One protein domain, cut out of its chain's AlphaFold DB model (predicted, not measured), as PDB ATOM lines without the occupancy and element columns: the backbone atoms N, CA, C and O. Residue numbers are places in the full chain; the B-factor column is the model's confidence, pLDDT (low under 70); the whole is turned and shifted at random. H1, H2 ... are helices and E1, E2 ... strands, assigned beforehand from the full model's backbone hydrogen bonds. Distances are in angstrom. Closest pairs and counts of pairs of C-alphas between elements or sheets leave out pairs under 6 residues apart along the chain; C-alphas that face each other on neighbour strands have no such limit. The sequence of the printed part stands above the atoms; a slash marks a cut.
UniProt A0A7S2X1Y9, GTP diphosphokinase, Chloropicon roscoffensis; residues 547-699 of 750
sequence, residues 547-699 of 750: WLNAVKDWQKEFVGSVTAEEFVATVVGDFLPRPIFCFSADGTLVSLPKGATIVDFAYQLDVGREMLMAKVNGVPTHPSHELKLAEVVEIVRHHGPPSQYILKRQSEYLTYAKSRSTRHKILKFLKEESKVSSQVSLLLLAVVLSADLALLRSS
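What this domain is: This is residues 547 to 699 of the 750 residues of the protein "GTP diphosphokinase" of Chloropicon roscoffensis (UniProt A0A7S2X1Y9). A strongly twisted, curled sheet of five strands wraps round the short helix H3, and H5, from an up-and-down bundle of three helices, H4, H5 and H6, packs on H3. The helical hairpin of H1 and H2 packs on H5 through residues 570 to 574 of H2. The printed part has 153 residues, with six named helices and five named strands in the order H1 H2 E1 E2 H3 E3 E4 E5 H4 H5 H6; the mixed sheet runs E2 E1 E5 E3 E4, and the class is mixed, helices and strands. The whole is compact and rounded, with a radius of gyration of the C-alphas of 15.3 A and spans of 41 by 35 by 30 A.

How they stand to each other: In the sheet, E2, residues 589 to 593, and E1, residues 579 to 584, are an antiparallel hairpin, with N 582 and O 590 within hydrogen-bond range at 3.0 A. E1 is parallel to E5, residues 632 to 637, with N 633 and O 583 at 2.7 A. E5 is antiparallel to E3, residues 611 to 616, with N 634 and O 615 at 2.8 A. E3 and E4, residues 619 to 621, are an antiparallel hairpin, with N 616 and O 619 at 2.9 A. The sheet curls round H3, residues 598 to 604; the closest C-alphas of H3 and E5 are those of Ala 602 and Ile 635, 6.8 A apart. E2, H3 and E3 form a split strand-helix-strand unit, two strands running the same way with E1 and E5 between them, and its crossover is right-handed. The hub is H5, residues 660 to 676, which touches H3 about perpendicular at 76 degrees, closest at C-alphas 600 and 662, 5.7 A. H4, residues 644 to 656, only grazes the sheet; it touches H5 at a shallow tilt of 24 degrees, opposite ways, closest at C-alphas 654 and 663, 5.7 A. H6, residues 680 to 699, touches H5 opposite ways at a shallow tilt of 24 degrees, closest at C-alphas 674 and 680, 4.7 A. H2, residues 564 to 575, touches H5 at a steep tilt of 56 degrees, closest at C-alphas 570 and 660, 5.6 A. H1, residues 547 to 558, forms a hairpin with H2 at a tilt of 35.4 degrees, only just steep, closest at C-alphas 547 and 575, 5.9 A. Every O i to N i+4 pair is within hydrogen-bond range in H1, H2 and H3; the counts are 8 of 9 in H4, 12 of 13 in H5 and 15 of 16 in H6.

Where its parts are: H1 begins at C-alpha 547, (-1.779, -30.927, 15.621), and H6 ends at C-alpha 699, (-5.384, -40.458, -9.711). From first to last C-alpha H6 measures 28.3 A, H5 24.9 A, H4 19.0 A and E5 16.1 A.

The domain as a whole: The C-alphas farthest apart are those of Ala 630 and Ser 678, 42.9 A. The printed part has no cut, and no link is long. The mean pLDDT of the printed part is 76.3; residues 674 to 699 are under 70, and H6 has a mean of 45.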
ATOM      1  N   TRP A 547      -1.901 -29.892  16.647       66.88
ATOM      2  CA  TRP A 547      -1.779 -30.927  15.621       66.88
ATOM      3  C   TRP A 547      -1.526 -32.334  16.194       66.88
ATOM      4  O   TRP A 547      -2.046 -33.289  15.637       66.88
ATOM      5  N   LEU A 548      -0.766 -32.503  17.294       69.06
ATOM      6  CA  LEU A 548      -0.555 -33.834  17.906       69.06
ATOM      7  C   LEU A 548      -1.842 -34.365  18.536       69.06
ATOM      8  O   LEU A 548      -2.138 -35.545  18.385       69.06
ATOM      9  N   ASN A 549      -2.618 -33.506  19.202       69.88
ATOM     10  CA  ASN A 549      -3.957 -33.833  19.677       69.88
ATOM     11  C   ASN A 549      -4.870 -34.076  18.484       69.88
ATOM     12  O   ASN A 549      -5.537 -35.092  18.489       69.88
ATOM     13  N   ALA A 550      -4.813 -33.279  17.408       71.19
ATOM     14  CA  ALA A 550      -5.577 -33.587  16.198       71.19
ATOM     15  C   ALA A 550      -5.226 -34.966  15.609       71.19
ATOM     16  O   ALA A 550      -6.127 -35.712  15.244       71.19
ATOM     17  N   VAL A 551      -3.945 -35.354  15.574       75.25
ATOM     18  CA  VAL A 551      -3.506 -36.699  15.155       75.25
ATOM     19  C   VAL A 551      -4.002 -37.769  16.131       75.25
ATOM     20  O   VAL A 551      -4.476 -38.818  15.698       75.25
ATOM     21  N   LYS A 552      -3.923 -37.518  17.442       75.88
ATOM     22  CA  LYS A 552      -4.362 -38.436  18.504       75.88
ATOM     23  C   LYS A 552      -5.878 -38.629  18.508       75.88
ATOM     24  O   LYS A 552      -6.353 -39.749  18.667       75.88
ATOM     25  N   ASP A 553      -6.630 -37.557  18.326       75.94
ATOM     26  CA  ASP A 553      -8.087 -37.542  18.275       75.94
ATOM     27  C   ASP A 553      -8.563 -38.187  16.980       75.94
ATOM     28  O   ASP A 553      -9.427 -39.057  17.023       75.94
ATOM     29  N   TRP A 554      -7.909 -37.882  15.856       76.00
ATOM     30  CA  TRP A 554      -8.131 -38.576  14.591       76.00
ATOM     31  C   TRP A 554      -7.877 -40.078  14.706       76.00
ATOM     32  O   TRP A 554      -8.704 -40.886  14.284       76.00
ATOM     33  N   GLN A 555      -6.756 -40.468  15.320       77.75
ATOM     34  CA  GLN A 555      -6.456 -41.868  15.577       77.75
ATOM     35  C   GLN A 555      -7.584 -42.504  16.388       77.75
ATOM     36  O   GLN A 555      -8.126 -43.505  15.939       77.75
ATOM     37  N   LYS A 556      -7.953 -41.927  17.542       78.81
ATOM     38  CA  LYS A 556      -9.023 -42.440  18.415       78.81
ATOM     39  C   LYS A 556     -10.363 -42.562  17.692       78.81
ATOM     40  O   LYS A 556     -11.058 -43.555  17.874       78.81
ATOM     41  N   GLU A 557     -10.727 -41.565  16.891       74.19
ATOM     42  CA  GLU A 557     -12.024 -41.490  16.218       74.19
ATOM     43  C   GLU A 557     -12.172 -42.527  15.092       74.19
ATOM     44  O   GLU A 557     -13.296 -42.959  14.804       74.19
ATOM     45  N   PHE A 558     -11.051 -42.936  14.486       68.94
ATOM     46  CA  PHE A 558     -11.019 -43.794  13.300       68.94
ATOM     47  C   PHE A 558     -10.224 -45.102  13.467       68.94
ATOM     48  O   PHE A 558      -9.970 -45.790  12.469       68.94
ATOM     49  N   VAL A 559      -9.878 -45.508  14.700       67.44
ATOM     50  CA  VAL A 559      -9.204 -46.796  14.970       67.44
ATOM     51  C   VAL A 559      -9.954 -47.945  14.286       67.44
ATOM     52  O   VAL A 559     -11.149 -48.134  14.502       67.44
ATOM     53  N   GLY A 560      -9.251 -48.719  13.456       64.06
ATOM     54  CA  GLY A 560      -9.799 -49.906  12.786       64.06
ATOM     55  C   GLY A 560     -10.731 -49.629  11.599       64.06
ATOM     56  O   GLY A 560     -11.233 -50.578  11.004       64.06
ATOM     57  N   SER A 561     -10.953 -48.360  11.237       65.44
ATOM     58  CA  SER A 561     -11.848 -47.964  10.132       65.44
ATOM     59  C   SER A 561     -11.150 -47.270   8.961       65.44
ATOM     60  O   SER A 561     -11.727 -47.199   7.880       65.44
ATOM     61  N   VAL A 562      -9.918 -46.796   9.163       73.88
ATOM     62  CA  VAL A 562      -9.095 -46.115   8.155       73.88
ATOM     63  C   VAL A 562      -7.831 -46.932   7.916       73.88
ATOM     64  O   VAL A 562      -7.207 -47.419   8.865       73.88
ATOM     65  N   THR A 563      -7.460 -47.100   6.647       80.50
ATOM     66  CA  THR A 563      -6.229 -47.809   6.277       80.50
ATOM     67  C   THR A 563      -4.992 -47.014   6.702       80.50
ATOM     68  O   THR A 563      -5.038 -45.796   6.889       80.50
ATOM     69  N   ALA A 564      -3.845 -47.680   6.845       76.19
ATOM     70  CA  ALA A 564      -2.609 -46.978   7.183       76.19
ATOM     71  C   ALA A 564      -2.234 -45.924   6.120       76.19
ATOM     72  O   ALA A 564      -1.726 -44.856   6.462       76.19
ATOM     73  N   GLU A 565      -2.524 -46.194   4.841       78.81
ATOM     74  CA  GLU A 565      -2.283 -45.259   3.735       78.81
ATOM     75  C   GLU A 565      -3.107 -43.981   3.886       78.81
ATOM     76  O   GLU A 565      -2.555 -42.877   3.884       78.81
ATOM     77  N   GLU A 566      -4.416 -44.114   4.083       78.06
ATOM     78  CA  GLU A 566      -5.318 -42.977   4.275       78.06
ATOM     79  C   GLU A 566      -4.983 -42.187   5.540       78.06
ATOM     80  O   GLU A 566      -5.028 -40.953   5.528       78.06
ATOM     81  N   PHE A 567      -4.596 -42.878   6.616       81.25
ATOM     82  CA  PHE A 567      -4.148 -42.242   7.849       81.25
ATOM     83  C   PHE A 567      -2.920 -41.366   7.584       81.25
ATOM     84  O   PHE A 567      -2.950 -40.165   7.850       81.25
ATOM     85  N   VAL A 568      -1.862 -41.938   7.003       78.88
ATOM     86  CA  VAL A 568      -0.619 -41.215   6.702       78.88
ATOM     87  C   VAL A 568      -0.883 -40.055   5.755       78.88
ATOM     88  O   VAL A 568      -0.393 -38.952   5.980       78.88
ATOM     89  N   ALA A 569      -1.685 -40.269   4.718       78.19
ATOM     90  CA  ALA A 569      -1.964 -39.235   3.742       78.19
ATOM     91  C   ALA A 569      -2.830 -38.096   4.312       78.19
ATOM     92  O   ALA A 569      -2.698 -36.957   3.869       78.19
ATOM     93  N   THR A 570      -3.665 -38.376   5.319       80.50
ATOM     94  CA  THR A 570      -4.377 -37.356   6.107       80.50
ATOM     95  C   THR A 570      -3.411 -36.592   6.999       80.50
ATOM     96  O   THR A 570      -3.413 -35.368   6.976       80.50
ATOM     97  N   VAL A 571      -2.512 -37.270   7.716       78.88
ATOM     98  CA  VAL A 571      -1.525 -36.574   8.552       78.88
ATOM     99  C   VAL A 571      -0.621 -35.673   7.714       78.88
ATOM    100  O   VAL A 571      -0.476 -34.489   8.012       78.88
ATOM    101  N   VAL A 572      -0.076 -36.198   6.616       76.44
ATOM    102  CA  VAL A 572       0.815 -35.460   5.711       76.44
ATOM    103  C   VAL A 572       0.083 -34.351   4.947       76.44
ATOM    104  O   VAL A 572       0.675 -33.306   4.684       76.44
ATOM    105  N   GLY A 573      -1.184 -34.562   4.583       73.31
ATOM    106  CA  GLY A 573      -1.975 -33.619   3.788       73.31
ATOM    107  C   GLY A 573      -2.691 -32.537   4.595       73.31
ATOM    108  O   GLY A 573      -2.806 -31.412   4.113       73.31
ATOM    109  N   ASP A 574      -3.136 -32.851   5.809       75.06
ATOM    110  CA  ASP A 574      -4.022 -31.987   6.592       75.06
ATOM    111  C   ASP A 574      -3.322 -31.423   7.841       75.06
ATOM    112  O   ASP A 574      -3.537 -30.261   8.183       75.06
ATOM    113  N   PHE A 575      -2.463 -32.204   8.512       74.38
ATOM    114  CA  PHE A 575      -1.875 -31.816   9.806       74.38
ATOM    115  C   PHE A 575      -0.429 -31.306   9.721       74.38
ATOM    116  O   PHE A 575      -0.050 -30.430  10.497       74.38
ATOM    117  N   LEU A 576       0.389 -31.827   8.797       67.56
ATOM    118  CA  LEU A 576       1.775 -31.372   8.603       67.56
ATOM    119  C   LEU A 576       1.922 -30.017   7.886       67.56
ATOM    120  O   LEU A 576       2.882 -29.297   8.186       67.56
ATOM    121  N   PRO A 577       1.063 -29.637   6.917       69.50
ATOM    122  CA  PRO A 577       1.217 -28.360   6.241       69.50
ATOM    123  C   PRO A 577       1.000 -27.181   7.185       69.50
ATOM    124  O   PRO A 577       0.332 -27.270   8.209       69.50
ATOM    125  N   ARG A 578       1.550 -26.022   6.805       65.31
ATOM    126  CA  ARG A 578       1.394 -24.798   7.594       65.31
ATOM    127  C   ARG A 578      -0.096 -24.432   7.705       65.31
ATOM    128  O   ARG A 578      -0.706 -24.206   6.653       65.31
ATOM    129  N   PRO A 579      -0.645 -24.306   8.925       70.00
ATOM    130  CA  PRO A 579      -2.054 -24.002   9.086       70.00
ATOM    131  C   PRO A 579      -2.367 -22.546   8.723       70.00
ATOM    132  O   PRO A 579      -1.512 -21.655   8.817       70.00
ATOM    133  N   ILE A 580      -3.610 -22.320   8.312       74.62
ATOM    134  CA  ILE A 580      -4.286 -21.028   8.345       74.62
ATOM    135  C   ILE A 580      -5.106 -20.947   9.635       74.62
ATOM    136  O   ILE A 580      -5.589 -21.958  10.138       74.62
ATOM    137  N   PHE A 581      -5.251 -19.739  10.162       78.38
ATOM    138  CA  PHE A 581      -6.031 -19.479  11.363       78.38
ATOM    139  C   PHE A 581      -7.245 -18.627  11.012       78.38
ATOM    140  O   PHE A 581      -7.089 -17.572  10.394       78.38
ATOM    141  N   CYS A 582      -8.425 -19.082  11.412       83.62
ATOM    142  CA  CYS A 582      -9.695 -18.385  11.242       83.62
ATOM    143  C   CYS A 582     -10.358 -18.222  12.612       83.62
ATOM    144  O   CYS A 582     -10.092 -18.998  13.528       83.62
ATOM    145  N   PHE A 583     -11.222 -17.224  12.754       81.12
ATOM    146  CA  PHE A 583     -11.964 -16.988  13.989       81.12
ATOM    147  C   PHE A 583     -13.393 -17.483  13.836       81.12
ATOM    148  O   PHE A 583     -14.005 -17.307  12.789       81.12
ATOM    149  N   SER A 584     -13.943 -18.075  14.882       88.69
ATOM    150  CA  SER A 584     -15.383 -18.253  15.010       88.69
ATOM    151  C   SER A 584     -16.024 -16.959  15.529       88.69
ATOM    152  O   SER A 584     -15.348 -16.090  16.084       88.69
ATOM    153  N   ALA A 585     -17.334 -16.803  15.335       85.38
ATOM    154  CA  ALA A 585     -18.084 -15.623  15.776       85.38
ATOM    155  C   ALA A 585     -18.058 -15.403  17.305       85.38
ATOM    156  O   ALA A 585     -18.251 -14.282  17.767       85.38
ATOM    157  N   ASP A 586     -17.798 -16.457  18.079       81.19
ATOM    158  CA  ASP A 586     -17.598 -16.438  19.537       81.19
ATOM    159  C   ASP A 586     -16.166 -16.041  19.958       81.19
ATOM    160  O   ASP A 586     -15.881 -15.939  21.147       81.19
ATOM    161  N   GLY A 587     -15.265 -15.808  19.000       72.81
ATOM    162  CA  GLY A 587     -13.861 -15.479  19.248       72.81
ATOM    163  C   GLY A 587     -12.931 -16.692  19.343       72.81
ATOM    164  O   GLY A 587     -11.728 -16.505  19.527       72.81
ATOM    165  N   THR A 588     -13.434 -17.919  19.169       74.81
ATOM    166  CA  THR A 588     -12.601 -19.131  19.181       74.81
ATOM    167  C   THR A 588     -11.674 -19.168  17.960       74.81
ATOM    168  O   THR A 588     -12.126 -19.043  16.819       74.81
ATOM    169  N   LEU A 589     -10.368 -19.353  18.180       73.00
ATOM    170  CA  LEU A 589      -9.371 -19.496  17.113       73.00
ATOM    171  C   LEU A 589      -9.339 -20.942  16.602       73.00
ATOM    172  O   LEU A 589      -9.072 -21.868  17.363       73.00
ATOM    173  N   VAL A 590      -9.545 -21.132  15.300       76.44
ATOM    174  CA  VAL A 590      -9.547 -22.449  14.650       76.44
ATOM    175  C   VAL A 590      -8.377 -22.551  13.677       76.44
ATOM    176  O   VAL A 590      -8.196 -21.700  12.804       76.44
ATOM    177  N   SER A 591      -7.579 -23.611  13.824       74.50
ATOM    178  CA  SER A 591      -6.451 -23.940  12.946       74.50
ATOM    179  C   SER A 591      -6.886 -24.935  11.872       74.50
ATOM    180  O   SER A 591      -7.383 -26.011  12.198       74.50
ATOM    181  N   LEU A 592      -6.654 -24.606  10.602       80.69
ATOM    182  CA  LEU A 592      -7.051 -25.411   9.444       80.69
ATOM    183  C   LEU A 592      -5.905 -25.554   8.435       80.69
ATOM    184  O   LEU A 592      -5.033 -24.687   8.385       80.69
ATOM    185  N   PRO A 593      -5.889 -26.593   7.582       79.69
ATOM    186  CA  PRO A 593      -4.925 -26.673   6.491       79.69
ATOM    187  C   PRO A 593      -5.125 -25.544   5.473       79.69
ATOM    188  O   PRO A 593      -6.225 -25.026   5.266       79.69
ATOM    189  N   LYS A 594      -4.048 -25.153   4.786       79.75
ATOM    190  CA  LYS A 594      -4.129 -24.153   3.715       79.75
ATOM    191  C   LYS A 594      -5.072 -24.629   2.602       79.75
ATOM    192  O   LYS A 594      -4.880 -25.712   2.059       79.75
ATOM    193  N   GLY A 595      -6.013 -23.769   2.209       83.44
ATOM    194  CA  GLY A 595      -7.032 -24.089   1.203       83.44
ATOM    195  C   GLY A 595      -8.257 -24.800   1.780       83.44
ATOM    196  O   GLY A 595      -9.105 -25.243   1.015       83.44
ATOM    197  N   ALA A 596      -8.359 -24.914   3.109       88.44
ATOM    198  CA  ALA A 596      -9.569 -25.370   3.777       88.44
ATOM    199  C   ALA A 596     -10.766 -24.472   3.447       88.44
ATOM    200  O   ALA A 596     -10.639 -23.260   3.266       88.44
ATOM    201  N   THR A 597     -11.937 -25.089   3.391       93.81
ATOM    202  CA  THR A 597     -13.207 -24.420   3.118       93.81
ATOM    203  C   THR A 597     -14.001 -24.168   4.393       93.81
ATOM    204  O   THR A 597     -13.662 -24.650   5.474       93.81
ATOM    205  N   ILE A 598     -15.116 -23.452   4.260       94.44
ATOM    206  CA  ILE A 598     -16.105 -23.290   5.334       94.44
ATOM    207  C   ILE A 598     -16.583 -24.648   5.877       94.44
ATOM    208  O   ILE A 598     -16.777 -24.788   7.083       94.44
ATOM    209  N   VAL A 599     -16.758 -25.657   5.013       92.88
ATOM    210  CA  VAL A 599     -17.148 -27.010   5.452       92.88
ATOM    211  C   VAL A 599     -16.095 -27.596   6.388       92.88
ATOM    212  O   VAL A 599     -16.435 -28.128   7.444       92.88
ATOM    213  N   ASP A 600     -14.818 -27.454   6.028       91.25
ATOM    214  CA  ASP A 600     -13.706 -27.933   6.849       91.25
ATOM    215  C   ASP A 600     -13.667 -27.210   8.207       91.25
ATOM    216  O   ASP A 600     -13.503 -27.851   9.242       91.25
ATOM    217  N   PHE A 601     -13.922 -25.895   8.227       91.00
ATOM    218  CA  PHE A 601     -14.050 -25.112   9.463       91.00
ATOM    219  C   PHE A 601     -15.173 -25.625  10.373       91.00
ATOM    220  O   PHE A 601     -14.965 -25.823  11.571       91.00
ATOM    221  N   ALA A 602     -16.356 -25.884   9.814       92.12
ATOM    222  CA  ALA A 602     -17.505 -26.338  10.590       92.12
ATOM    223  C   ALA A 602     -17.279 -27.730  11.210       92.12
ATOM    224  O   ALA A 602     -17.636 -27.964  12.364       92.12
ATOM    225  N   TYR A 603     -16.654 -28.651  10.471       89.94
ATOM    226  CA  TYR A 603     -16.315 -29.991  10.964       89.94
ATOM    227  C   TYR A 603     -15.149 -30.012  11.957       89.94
ATOM    228  O   TYR A 603     -15.064 -30.928  12.781       89.94
ATOM    229  N   GLN A 604     -14.267 -29.012  11.909       85.19
ATOM    230  CA  GLN A 604     -13.212 -28.842  12.904       85.19
ATOM    231  C   GLN A 604     -13.768 -28.379  14.258       85.19
ATOM    232  O   GLN A 604     -13.260 -28.795  15.293       85.19
ATOM    233  N   LEU A 605     -14.835 -27.573  14.252       85.31
ATOM    234  CA  LEU A 605     -15.575 -27.144  15.447       85.31
ATOM    235  C   LEU A 605     -16.627 -28.159  15.934       85.31
ATOM    236  O   LEU A 605     -17.389 -27.856  16.846       85.31
ATOM    237  N   ASP A 606     -16.713 -29.330  15.297       83.94
ATOM    238  CA  ASP A 606     -17.730 -30.366  15.547       83.94
ATOM    239  C   ASP A 606     -19.195 -29.895  15.391       83.94
ATOM    240  O   ASP A 606     -20.137 -30.538  15.842       83.94
ATOM    241  N   VAL A 607     -19.415 -28.788  14.673       88.50
ATOM    242  CA  VAL A 607     -20.753 -28.264  14.329       88.50
ATOM    243  C   VAL A 607     -21.147 -28.541  12.877       88.50
ATOM    244  O   VAL A 607     -22.241 -28.191  12.437       88.50
ATOM    245  N   GLY A 608     -20.259 -29.180  12.110       86.75
ATOM    246  CA  GLY A 608     -20.433 -29.434  10.678       86.75
ATOM    247  C   GLY A 608     -21.664 -30.272  10.340       86.75
ATOM    248  O   GLY A 608     -22.303 -30.023   9.320       86.75
ATOM    249  N   ARG A 609     -22.053 -31.202  11.224       88.12
ATOM    250  CA  ARG A 609     -23.242 -32.058  11.051       88.12
ATOM    251  C   ARG A 609     -24.536 -31.243  11.000       88.12
ATOM    252  O   ARG A 609     -25.442 -31.572  10.241       88.12
ATOM    253  N   GLU A 610     -24.573 -30.149  11.758       87.56
ATOM    254  CA  GLU A 610     -25.736 -29.276  11.917       87.56
ATOM    255  C   GLU A 610     -25.712 -28.066  10.969       87.56
ATOM    256  O   GLU A 610     -26.629 -27.243  10.986       87.56
ATOM    257  N   MET A 611     -24.668 -27.913  10.147       90.44
ATOM    258  CA  MET A 611     -24.475 -26.717   9.329       90.44
ATOM    259  C   MET A 611     -25.552 -26.571   8.241       90.44
ATOM    260  O   MET A 611     -25.722 -27.437   7.383       90.44
ATOM    261  N   LEU A 612     -26.225 -25.414   8.224       86.88
ATOM    262  CA  LEU A 612     -27.156 -24.999   7.167       86.88
ATOM    263  C   LEU A 612     -26.525 -23.991   6.209       86.88
ATOM    264  O   LEU A 612     -26.647 -24.089   4.987       86.88
ATOM    265  N   MET A 613     -25.882 -22.975   6.767       88.62
ATOM    266  CA  MET A 613     -25.222 -21.918   6.015       88.62
ATOM    267  C   MET A 613     -24.090 -21.340   6.849       88.62
ATOM    268  O   MET A 613     -24.014 -21.568   8.057       88.62
ATOM    269  N   ALA A 614     -23.239 -20.554   6.207       93.06
ATOM    270  CA  ALA A 614     -22.184 -19.836   6.887       93.06
ATOM    271  C   ALA A 614     -22.129 -18.388   6.423       93.06
ATOM    272  O   ALA A 614     -22.486 -18.061   5.284       93.06
ATOM    273  N   LYS A 615     -21.648 -17.527   7.311       93.88
ATOM    274  CA  LYS A 615     -21.271 -16.160   6.981       93.88
ATOM    275  C   LYS A 615     -19.780 -15.996   7.217       93.88
ATOM    276  O   LYS A 615     -19.271 -16.445   8.237       93.88
ATOM    277  N   VAL A 616     -19.097 -15.338   6.291       94.19
ATOM    278  CA  VAL A 616     -17.688 -14.963   6.427       94.19
ATOM    279  C   VAL A 616     -17.637 -13.448   6.562       94.19
ATOM    280  O   VAL A 616     -18.183 -12.731   5.727       94.19
ATOM    281  N   ASN A 617     -17.051 -12.954   7.652       90.31
ATOM    282  CA  ASN A 617     -17.026 -11.539   8.033       90.31
ATOM    283  C   ASN A 617     -18.430 -10.895   8.015       90.31
ATOM    284  O   ASN A 617     -18.617  -9.780   7.534       90.31
ATOM    285  N   GLY A 618     -19.439 -11.638   8.490       88.94
ATOM    286  CA  GLY A 618     -20.845 -11.213   8.517       88.94
ATOM    287  C   GLY A 618     -21.600 -11.349   7.188       88.94
ATOM    288  O   GLY A 618     -22.818 -11.170   7.166       88.94
ATOM    289  N   VAL A 619     -20.930 -11.719   6.091       93.38
ATOM    290  CA  VAL A 619     -21.545 -11.861   4.762       93.38
ATOM    291  C   VAL A 619     -21.884 -13.328   4.470       93.38
ATOM    292  O   VAL A 619     -20.980 -14.169   4.492       93.38
ATOM    293  N   PRO A 620     -23.150 -13.674   4.157       94.44
ATOM    294  CA  PRO A 620     -23.521 -15.021   3.720       94.44
ATOM    295  C   PRO A 620     -22.665 -15.477   2.539       94.44
ATOM    296  O   PRO A 620     -22.643 -14.828   1.495       94.44
ATOM    297  N   THR A 621     -21.944 -16.583   2.713       94.38
ATOM    298  CA  THR A 621     -20.938 -17.047   1.751       94.38
ATOM    299  C   THR A 621     -21.164 -18.520   1.421       94.38
ATOM    300  O   THR A 621     -21.611 -19.303   2.261       94.38
ATOM    301  N   HIS A 622     -20.884 -18.905   0.174       93.75
ATOM    302  CA  HIS A 622     -21.066 -20.280  -0.282       93.75
ATOM    303  C   HIS A 622     -20.137 -21.252   0.482       93.75
ATOM    304  O   HIS A 622     -18.953 -20.941   0.616       93.75
ATOM    305  N   PRO A 623     -20.603 -22.443   0.922       91.62
ATOM    306  CA  PRO A 623     -19.799 -23.387   1.713       91.62
ATOM    307  C   PRO A 623     -18.484 -23.856   1.067       91.62
ATOM    308  O   PRO A 623     -17.567 -24.267   1.770       91.62
ATOM    309  N   SER A 624     -18.363 -23.777  -0.262       91.88
ATOM    310  CA  SER A 624     -17.126 -24.108  -0.991       91.88
ATOM    311  C   SER A 624     -16.058 -23.009  -0.958       91.88
ATOM    312  O   SER A 624     -15.025 -23.157  -1.608       91.88
ATOM    313  N   HIS A 625     -16.321 -21.876  -0.307       92.88
ATOM    314  CA  HIS A 625     -15.366 -20.781  -0.213       92.88
ATOM    315  C   HIS A 625     -14.119 -21.223   0.555       92.88
ATOM    316  O   HIS A 625     -14.226 -21.731   1.672       92.88
ATOM    317  N   GLU A 626     -12.953 -21.028  -0.060       93.19
ATOM    318  CA  GLU A 626     -11.656 -21.271   0.568       93.19
ATOM    319  C   GLU A 626     -11.331 -20.133   1.533       93.19
ATOM    320  O   GLU A 626     -11.243 -18.971   1.127       93.19
ATOM    321  N   LEU A 627     -11.142 -20.489   2.801       89.88
ATOM    322  CA  LEU A 627     -10.910 -19.545   3.878       89.88
ATOM    323  C   LEU A 627      -9.507 -18.947   3.813       89.88
ATOM    324  O   LEU A 627      -8.516 -19.609   3.479       89.88
ATOM    325  N   LYS A 628      -9.421 -17.674   4.194       86.38
ATOM    326  CA  LYS A 628      -8.172 -16.927   4.326       86.38
ATOM    327  C   LYS A 628      -7.845 -16.668   5.792       86.38
ATOM    328  O   LYS A 628      -8.673 -16.768   6.695       86.38
ATOM    329  N   LEU A 629      -6.578 -16.330   6.017       75.69
ATOM    330  CA  LEU A 629      -6.059 -16.008   7.340       75.69
ATOM    331  C   LEU A 629      -6.851 -14.849   7.971       75.69
ATOM    332  O   LEU A 629      -7.041 -13.821   7.326       75.69
ATOM    333  N   ALA A 630      -7.225 -15.022   9.238       76.50
ATOM    334  CA  ALA A 630      -7.958 -14.077  10.080       76.50
ATOM    335  C   ALA A 630      -9.402 -13.760   9.643       76.50
ATOM    336  O   ALA A 630      -9.998 -12.821  10.165       76.50
ATOM    337  N   GLU A 631      -9.993 -14.538   8.733       86.31
ATOM    338  CA  GLU A 631     -11.427 -14.426   8.450       86.31
ATOM    339  C   GLU A 631     -12.269 -14.930   9.631       86.31
ATOM    340  O   GLU A 631     -11.921 -15.923  10.278       86.31
ATOM    341  N   VAL A 632     -13.378 -14.235   9.901       88.38
ATOM    342  CA  VAL A 632     -14.352 -14.603  10.936       88.38
ATOM    343  C   VAL A 632     -15.480 -15.399  10.293       88.38
ATOM    344  O   VAL A 632     -16.147 -14.902   9.388       88.38
ATOM    345  N   VAL A 633     -15.720 -16.618  10.758       93.56
ATOM    346  CA  VAL A 633     -16.727 -17.533  10.223       93.56
ATOM    347  C   VAL A 633     -17.826 -17.747  11.262       93.56
ATOM    348  O   VAL A 633     -17.586 -18.196  12.379       93.56
ATOM    349  N   GLU A 634     -19.059 -17.444  10.878       93.44
ATOM    350  CA  GLU A 634     -20.266 -17.714  11.656       93.44
ATOM    351  C   GLU A 634     -21.004 -18.890  11.010       93.44
ATOM    352  O   GLU A 634     -21.446 -18.792   9.862       93.44
ATOM    353  N   ILE A 635     -21.145 -19.999  11.737       93.69
ATOM    354  CA  ILE A 635     -21.892 -21.174  11.276       93.69
ATOM    355  C   ILE A 635     -23.324 -21.100  11.797       93.69
ATOM    356  O   ILE A 635     -23.566 -21.099  13.003       93.69
ATOM    357  N   VAL A 636     -24.287 -21.084  10.878       90.50
ATOM    358  CA  VAL A 636     -25.711 -21.160  11.208       90.50
ATOM    359  C   VAL A 636     -26.117 -22.628  11.238       90.50
ATOM    360  O   VAL A 636     -25.976 -23.344  10.240       90.50
ATOM    361  N   ARG A 637     -26.619 -23.064  12.394       90.19
ATOM    362  CA  ARG A 637     -26.932 -24.464  12.698       90.19
ATOM    363  C   ARG A 637     -28.431 -24.730  12.659       90.19
ATOM    364  O   ARG A 637     -29.224 -23.838  12.962       90.19
ATOM    365  N   HIS A 638     -28.818 -25.956  12.318       84.62
ATOM    366  CA  HIS A 638     -30.150 -26.461  12.637       84.62
ATOM    367  C   HIS A 638     -30.132 -27.135  14.011       84.62
ATOM    368  O   HIS A 638     -29.185 -27.836  14.351       84.62
ATOM    369  N   HIS A 639     -31.203 -26.969  14.779       77.38
ATOM    370  CA  HIS A 639     -31.398 -27.680  16.039       77.38
ATOM    371  C   HIS A 639     -32.575 -28.643  15.864       77.38
ATOM    372  O   HIS A 639     -33.712 -28.210  15.697       77.38
ATOM    373  N   GLY A 640     -32.294 -29.946  15.795       73.06
ATOM    374  CA  GLY A 640     -33.297 -30.996  15.583       73.06
ATOM    375  C   GLY A 640     -32.701 -32.267  14.969       73.06
ATOM    376  O   GLY A 640     -31.524 -32.261  14.616       73.06
ATOM    377  N   PRO A 641     -33.480 -33.355  14.820       71.12
ATOM    378  CA  PRO A 641     -33.004 -34.572  14.167       71.12
ATOM    379  C   PRO A 641     -32.620 -34.303  12.699       71.12
ATOM    380  O   PRO A 641     -33.201 -33.411  12.065       71.12
ATOM    381  N   PRO A 642     -31.653 -35.053  12.136       69.31
ATOM    382  CA  PRO A 642     -31.206 -34.856  10.763       69.31
ATOM    383  C   PRO A 642     -32.359 -35.114   9.786       69.31
ATOM    384  O   PRO A 642     -32.842 -36.231   9.620       69.31
ATOM    385  N   SER A 643     -32.827 -34.051   9.131       74.44
ATOM    386  CA  SER A 643     -33.841 -34.162   8.079       74.44
ATOM    387  C   SER A 643     -33.214 -34.641   6.764       74.44
ATOM    388  O   SER A 643     -32.011 -34.485   6.539       74.44
ATOM    389  N   GLN A 644     -34.030 -35.149   5.831       72.94
ATOM    390  CA  GLN A 644     -33.565 -35.519   4.482       72.94
ATOM    391  C   GLN A 644     -32.822 -34.373   3.775       72.94
ATOM    392  O   GLN A 644     -31.872 -34.599   3.027       72.94
ATOM    393  N   TYR A 645     -33.229 -33.132   4.048       76.25
ATOM    394  CA  TYR A 645     -32.580 -31.935   3.530       76.25
ATOM    395  C   TYR A 645     -31.136 -31.780   4.031       76.25
ATOM    396  O   TYR A 645     -30.246 -31.441   3.250       76.25
ATOM    397  N   ILE A 646     -30.892 -32.070   5.313       80.56
ATOM    398  CA  ILE A 646     -29.552 -32.038   5.909       80.56
ATOM    399  C   ILE A 646     -28.684 -33.138   5.309       80.56
ATOM    400  O   ILE A 646     -27.581 -32.849   4.862       80.56
ATOM    401  N   LEU A 647     -29.194 -34.367   5.193       79.12
ATOM    402  CA  LEU A 647     -28.447 -35.478   4.588       79.12
ATOM    403  C   LEU A 647     -28.033 -35.179   3.140       79.12
ATOM    404  O   LEU A 647     -26.885 -35.416   2.760       79.12
ATOM    405  N   LYS A 648     -28.934 -34.585   2.344       80.38
ATOM    406  CA  LYS A 648     -28.619 -34.147   0.978       80.38
ATOM    407  C   LYS A 648     -27.510 -33.090   0.962       80.38
ATOM    408  O   LYS A 648     -26.563 -33.217   0.191       80.38
ATOM    409  N   ARG A 649     -27.578 -32.088   1.844       83.94
ATOM    410  CA  ARG A 649     -26.518 -31.076   1.973       83.94
ATOM    411  C   ARG A 649     -25.186 -31.669   2.405       83.94
ATOM    412  O   ARG A 649     -24.164 -31.282   1.856       83.94
ATOM    413  N   GLN A 650     -25.179 -32.625   3.329       84.00
ATOM    414  CA  GLN A 650     -23.943 -33.289   3.753       84.00
ATOM    415  C   GLN A 650     -23.278 -34.048   2.593       84.00
ATOM    416  O   GLN A 650     -22.055 -34.025   2.457       84.00
ATOM    417  N   SER A 651     -24.068 -34.627   1.684       82.88
ATOM    418  CA  SER A 651     -23.538 -35.183   0.433       82.88
ATOM    419  C   SER A 651     -22.911 -34.118  -0.475       82.88
ATOM    420  O   SER A 651     -21.887 -34.383  -1.101       82.88
ATOM    421  N   GLU A 652     -23.493 -32.921  -0.569       85.44
ATOM    422  CA  GLU A 652     -22.902 -31.807  -1.327       85.44
ATOM    423  C   GLU A 652     -21.611 -31.312  -0.653       85.44
ATOM    424  O   GLU A 652     -20.600 -31.083  -1.318       85.44
ATOM    425  N   TYR A 653     -21.597 -31.234   0.680       89.62
ATOM    426  CA  TYR A 653     -20.441 -30.828   1.481       89.62
ATOM    427  C   TYR A 653     -19.242 -31.756   1.313       89.62
ATOM    428  O   TYR A 653     -18.109 -31.276   1.350       89.62
ATOM    429  N   LEU A 654     -19.461 -33.042   1.020       86.25
ATOM    430  CA  LEU A 654     -18.383 -33.971   0.676       86.25
ATOM    431  C   LEU A 654     -17.566 -33.494  -0.538       86.25
ATOM    432  O   LEU A 654     -16.347 -33.668  -0.571       86.25
ATOM    433  N   THR A 655     -18.219 -32.860  -1.519       86.12
ATOM    434  CA  THR A 655     -17.553 -32.328  -2.721       86.12
ATOM    435  C   THR A 655     -16.800 -31.025  -2.450       86.12
ATOM    436  O   THR A 655     -15.793 -30.740  -3.102       86.12
ATOM    437  N   TYR A 656     -17.261 -30.245  -1.469       89.38
ATOM    438  CA  TYR A 656     -16.674 -28.958  -1.107       89.38
ATOM    439  C   TYR A 656     -15.516 -29.098  -0.117       89.38
ATOM    440  O   TYR A 656     -14.543 -28.357  -0.232       89.38
ATOM    441  N   ALA A 657     -15.589 -30.065   0.801       88.31
ATOM    442  CA  ALA A 657     -14.544 -30.341   1.777       88.31
ATOM    443  C   ALA A 657     -13.204 -30.605   1.082       88.31
ATOM    444  O   ALA A 657     -13.102 -31.451   0.182       88.31
ATOM    445  N   LYS A 658     -12.162 -29.885   1.500       87.12
ATOM    446  CA  LYS A 658     -10.798 -30.057   0.984       87.12
ATOM    447  C   LYS A 658      -9.965 -30.941   1.899       87.12
ATOM    448  O   LYS A 658      -9.125 -31.679   1.386       87.12
ATOM    449  N   SER A 659     -10.229 -30.914   3.205       85.19
ATOM    450  CA  SER A 659      -9.529 -31.757   4.171       85.19
ATOM    451  C   SER A 659      -9.983 -33.207   4.037       85.19
ATOM    452  O   SER A 659     -11.182 -33.504   3.961       85.19
ATOM    453  N   ARG A 660      -9.027 -34.137   4.041       83.38
ATOM    454  CA  ARG A 660      -9.324 -35.574   4.080       83.38
ATOM    455  C   ARG A 660     -10.041 -35.932   5.376       83.38
ATOM    456  O   ARG A 660     -10.977 -36.729   5.339       83.38
ATOM    457  N   SER A 661      -9.664 -35.306   6.489       81.50
ATOM    458  CA  SER A 661     -10.287 -35.514   7.795       81.50
ATOM    459  C   SER A 661     -11.792 -35.213   7.781       81.50
ATOM    460  O   SER A 661     -12.611 -36.073   8.115       81.50
ATOM    461  N   THR A 662     -12.167 -34.032   7.284       86.38
ATOM    462  CA  THR A 662     -13.555 -33.595   7.088       86.38
ATOM    463  C   THR A 662     -14.348 -34.583   6.240       86.38
ATOM    464  O   THR A 662     -15.455 -34.970   6.612       86.38
ATOM    465  N   ARG A 663     -13.782 -35.045   5.115       85.94
ATOM    466  CA  ARG A 663     -14.466 -35.998   4.228       85.94
ATOM    467  C   ARG A 663     -14.795 -37.311   4.931       85.94
ATOM    468  O   ARG A 663     -15.911 -37.794   4.774       85.94
ATOM    469  N   HIS A 664     -13.888 -37.866   5.739       83.38
ATOM    470  CA  HIS A 664     -14.222 -39.085   6.486       83.38
ATOM    471  C   HIS A 664     -15.255 -38.822   7.579       83.38
ATOM    472  O   HIS A 664     -16.108 -39.677   7.788       83.38
ATOM    473  N   LYS A 665     -15.223 -37.668   8.263       85.81
ATOM    474  CA  LYS A 665     -16.266 -37.313   9.242       85.81
ATOM    475  C   LYS A 665     -17.645 -37.220   8.584       85.81
ATOM    476  O   LYS A 665     -18.614 -37.741   9.132       85.81
ATOM    477  N   ILE A 666     -17.727 -36.631   7.387       86.75
ATOM    478  CA  ILE A 666     -18.954 -36.604   6.574       86.75
ATOM    479  C   ILE A 666     -19.379 -38.030   6.196       86.75
ATOM    480  O   ILE A 666     -20.525 -38.406   6.426       86.75
ATOM    481  N   LEU A 667     -18.468 -38.847   5.657       84.31
ATOM    482  CA  LEU A 667     -18.767 -40.225   5.247       84.31
ATOM    483  C   LEU A 667     -19.206 -41.106   6.422       84.31
ATOM    484  O   LEU A 667     -20.146 -41.886   6.284       84.31
ATOM    485  N   LYS A 668     -18.554 -40.969   7.581       83.94
ATOM    486  CA  LYS A 668     -18.909 -41.657   8.827       83.94
ATOM    487  C   LYS A 668     -20.324 -41.286   9.257       83.94
ATOM    488  O   LYS A 668     -21.132 -42.188   9.455       83.94
ATOM    489  N   PHE A 669     -20.638 -39.990   9.298       85.00
ATOM    490  CA  PHE A 669     -21.979 -39.499   9.613       85.00
ATOM    491  C   PHE A 669     -23.036 -40.048   8.642       85.00
ATOM    492  O   PHE A 669     -24.028 -40.633   9.070       85.00
ATOM    493  N   LEU A 670     -22.798 -39.951   7.330       83.38
ATOM    494  CA  LEU A 670     -23.727 -40.468   6.322       83.38
ATOM    495  C   LEU A 670     -23.936 -41.989   6.446       83.38
ATOM    496  O   LEU A 670     -25.051 -42.469   6.258       83.38
ATOM    497  N   LYS A 671     -22.888 -42.750   6.792       79.94
ATOM    498  CA  LYS A 671     -22.946 -44.208   6.995       79.94
ATOM    499  C   LYS A 671     -23.666 -44.606   8.287       79.94
ATOM    500  O   LYS A 671     -24.308 -45.653   8.328       79.94
ATOM    501  N   GLU A 672     -23.529 -43.825   9.353       80.31
ATOM    502  CA  GLU A 672     -24.266 -44.032  10.607       80.31
ATOM    503  C   GLU A 672     -25.770 -43.841  10.369       80.31
ATOM    504  O   GLU A 672     -26.557 -44.732  10.681       80.31
ATOM    505  N   GLU A 673     -26.154 -42.769   9.676       76.50
ATOM    506  CA  GLU A 673     -27.550 -42.486   9.317       76.50
ATOM    507  C   GLU A 673     -28.111 -43.479   8.278       76.50
ATOM    508  O   GLU A 673     -29.288 -43.846   8.319       76.50
ATOM    509  N   SER A 674     -27.271 -44.008   7.373       66.06
ATOM    510  CA  SER A 674     -27.695 -45.015   6.388       66.06
ATOM    511  C   SER A 674     -28.018 -46.381   6.983       66.06
ATOM    512  O   SER A 674     -28.764 -47.148   6.374       66.06
ATOM    513  N   LYS A 675     -27.451 -46.701   8.152       61.56
ATOM    514  CA  LYS A 675     -27.776 -47.919   8.910       61.56
ATOM    515  C   LYS A 675     -29.112 -47.804   9.642       61.56
ATOM    516  O   LYS A 675     -29.724 -48.826   9.929       61.56
ATOM    517  N   VAL A 676     -29.557 -46.581   9.928       55.53
ATOM    518  CA  VAL A 676     -30.815 -46.291  10.632       55.53
ATOM    519  C   VAL A 676     -32.002 -46.213   9.659       55.53
ATOM    520  O   VAL A 676     -33.138 -46.457  10.058       55.53
ATOM    521  N   SER A 677     -31.764 -45.944   8.368       53.34
ATOM    522  CA  SER A 677     -32.824 -45.812   7.357       53.34
ATOM    523  C   SER A 677     -32.497 -46.525   6.037       53.34
ATOM    524  O   SER A 677     -31.553 -46.166   5.329       53.34
ATOM    525  N   SER A 678     -33.332 -47.497   5.645       50.25
ATOM    526  CA  SER A 678     -33.181 -48.295   4.413       50.25
ATOM    527  C   SER A 678     -33.163 -47.456   3.125       50.25
ATOM    528  O   SER A 678     -32.561 -47.861   2.134       50.25
ATOM    529  N   GLN A 679     -33.773 -46.265   3.131       51.44
ATOM    530  CA  GLN A 679     -33.796 -45.353   1.978       51.44
ATOM    531  C   GLN A 679     -32.490 -44.555   1.820       51.44
ATOM    532  O   GLN A 679     -32.102 -44.213   0.703       51.44
ATOM    533  N   VAL A 680     -31.769 -44.302   2.917       52.09
ATOM    534  CA  VAL A 680     -30.482 -43.587   2.896       52.09
ATOM    535  C   VAL A 680     -29.373 -44.479   2.323       52.09
ATOM    536  O   VAL A 680     -28.458 -43.970   1.683       52.09
ATOM    537  N   SER A 681     -29.493 -45.808   2.434       48.03
ATOM    538  CA  SER A 681     -28.569 -46.760   1.790       48.03
ATOM    539  C   SER A 681     -28.514 -46.622   0.258       48.03
ATOM    540  O   SER A 681     -27.439 -46.756  -0.321       48.03
ATOM    541  N   LEU A 682     -29.627 -46.284  -0.404       54.47
ATOM    542  CA  LEU A 682     -29.676 -46.047  -1.859       54.47
ATOM    543  C   LEU A 682     -28.966 -44.743  -2.259       54.47
ATOM    544  O   LEU A 682     -28.274 -44.686  -3.276       54.47
ATOM    545  N   LEU A 683     -29.103 -43.710  -1.426       53.84
ATOM    546  CA  LEU A 683     -28.449 -42.414  -1.606       53.84
ATOM    547  C   LEU A 683     -26.937 -42.526  -1.357       53.84
ATOM    548  O   LEU A 683     -26.145 -42.003  -2.135       53.84
ATOM    549  N   LEU A 684     -26.535 -43.290  -0.337       51.72
ATOM    550  CA  LEU A 684     -25.135 -43.601  -0.057       51.72
ATOM    551  C   LEU A 684     -24.490 -44.377  -1.214       51.72
ATOM    552  O   LEU A 684     -23.376 -44.058  -1.610       51.72
ATOM    553  N   LEU A 685     -25.199 -45.353  -1.795       51.97
ATOM    554  CA  LEU A 685     -24.713 -46.127  -2.939       51.97
ATOM    555  C   LEU A 685     -24.475 -45.230  -4.169       51.97
ATOM    556  O   LEU A 685     -23.437 -45.338  -4.816       51.97
ATOM    557  N   ALA A 686     -25.389 -44.296  -4.452       54.81
ATOM    558  CA  ALA A 686     -25.239 -43.330  -5.544       54.81
ATOM    559  C   ALA A 686     -24.066 -42.351  -5.322       54.81
ATOM    560  O   ALA A 686     -23.362 -41.993  -6.270       54.81
ATOM    561  N   VAL A 687     -23.829 -41.939  -4.073       54.94
ATOM    562  CA  VAL A 687     -22.748 -41.012  -3.694       54.94
ATOM    563  C   VAL A 687     -21.383 -41.699  -3.677       54.94
ATOM    564  O   VAL A 687     -20.418 -41.134  -4.180       54.94
ATOM    565  N   VAL A 688     -21.284 -42.930  -3.168       53.78
ATOM    566  CA  VAL A 688     -20.032 -43.712  -3.180       53.78
ATOM    567  C   VAL A 688     -19.597 -43.996  -4.619       53.78
ATOM    568  O   VAL A 688     -18.453 -43.722  -4.972       53.78
ATOM    569  N   LEU A 689     -20.528 -44.405  -5.490       48.03
ATOM    570  CA  LEU A 689     -20.242 -44.632  -6.913       48.03
ATOM    571  C   LEU A 689     -19.756 -43.364  -7.639       48.03
ATOM    572  O   LEU A 689     -18.939 -43.454  -8.554       48.03
ATOM    573  N   SER A 690     -20.220 -42.176  -7.237       49.91
ATOM    574  CA  SER A 690     -19.798 -40.901  -7.835       49.91
ATOM    575  C   SER A 690     -18.520 -40.318  -7.206       49.91
ATOM    576  O   SER A 690     -17.727 -39.691  -7.914       49.91
ATOM    577  N   ALA A 691     -18.262 -40.575  -5.920       45.00
ATOM    578  CA  ALA A 691     -17.035 -40.184  -5.227       45.00
ATOM    579  C   ALA A 691     -15.824 -41.041  -5.643       45.00
ATOM    580  O   ALA A 691     -14.749 -40.483  -5.876       45.00
ATOM    581  N   ASP A 692     -16.003 -42.352  -5.836       41.62
ATOM    582  CA  ASP A 692     -14.947 -43.246  -6.337       41.62
ATOM    583  C   ASP A 692     -14.523 -42.871  -7.763       41.62
ATOM    584  O   ASP A 692     -13.334 -42.853  -8.075       41.62
ATOM    585  N   LEU A 693     -15.464 -42.443  -8.614       40.22
ATOM    586  CA  LEU A 693     -15.170 -41.896  -9.946       40.22
ATOM    587  C   LEU A 693     -14.370 -40.581  -9.892       40.22
ATOM    588  O   LEU A 693     -13.521 -40.341 -10.757       40.22
ATOM    589  N   ALA A 694     -14.596 -39.729  -8.887       37.88
ATOM    590  CA  ALA A 694     -13.860 -38.476  -8.696       37.88
ATOM    591  C   ALA A 694     -12.451 -38.696  -8.108       37.88
ATOM    592  O   ALA A 694     -11.492 -38.033  -8.523       37.88
ATOM    593  N   LEU A 695     -12.301 -39.660  -7.195       37.38
ATOM    594  CA  LEU A 695     -11.008 -40.105  -6.663       37.38
ATOM    595  C   LEU A 695     -10.172 -40.808  -7.746       37.38
ATOM    596  O   LEU A 695      -9.003 -40.463  -7.929       37.38
ATOM    597  N   LEU A 696     -10.781 -41.679  -8.561       33.84
ATOM    598  CA  LEU A 696     -10.133 -42.313  -9.718       33.84
ATOM    599  C   LEU A 696      -9.735 -41.300 -10.802       33.84
ATOM    600  O   LEU A 696      -8.633 -41.396 -11.342       33.84
ATOM    601  N   ARG A 697     -10.561 -40.281 -11.091       32.88
ATOM    602  CA  ARG A 697     -10.190 -39.186 -12.016       32.88
ATOM    603  C   ARG A 697      -8.994 -38.373 -11.527       32.88
ATOM    604  O   ARG A 697      -8.172 -37.954 -12.340       32.88
ATOM    605  N   SER A 698      -8.887 -38.165 -10.217       33.91
ATOM    606  CA  SER A 698      -7.774 -37.430  -9.604       33.91
ATOM    607  C   SER A 698      -6.464 -38.226  -9.686       33.91
ATOM    608  O   SER A 698      -5.420 -37.658 -10.008       33.91
ATOM    609  N   SER A 699      -6.525 -39.551  -9.510       33.06
ATOM    610  CA  SER A 699      -5.384 -40.458  -9.711       33.06
ATOM    611  C   SER A 699      -5.001 -40.627 -11.191       33.06
ATOM    612  O   SER A 699      -3.816 -40.689 -11.522       33.06
TER     613      SER A 699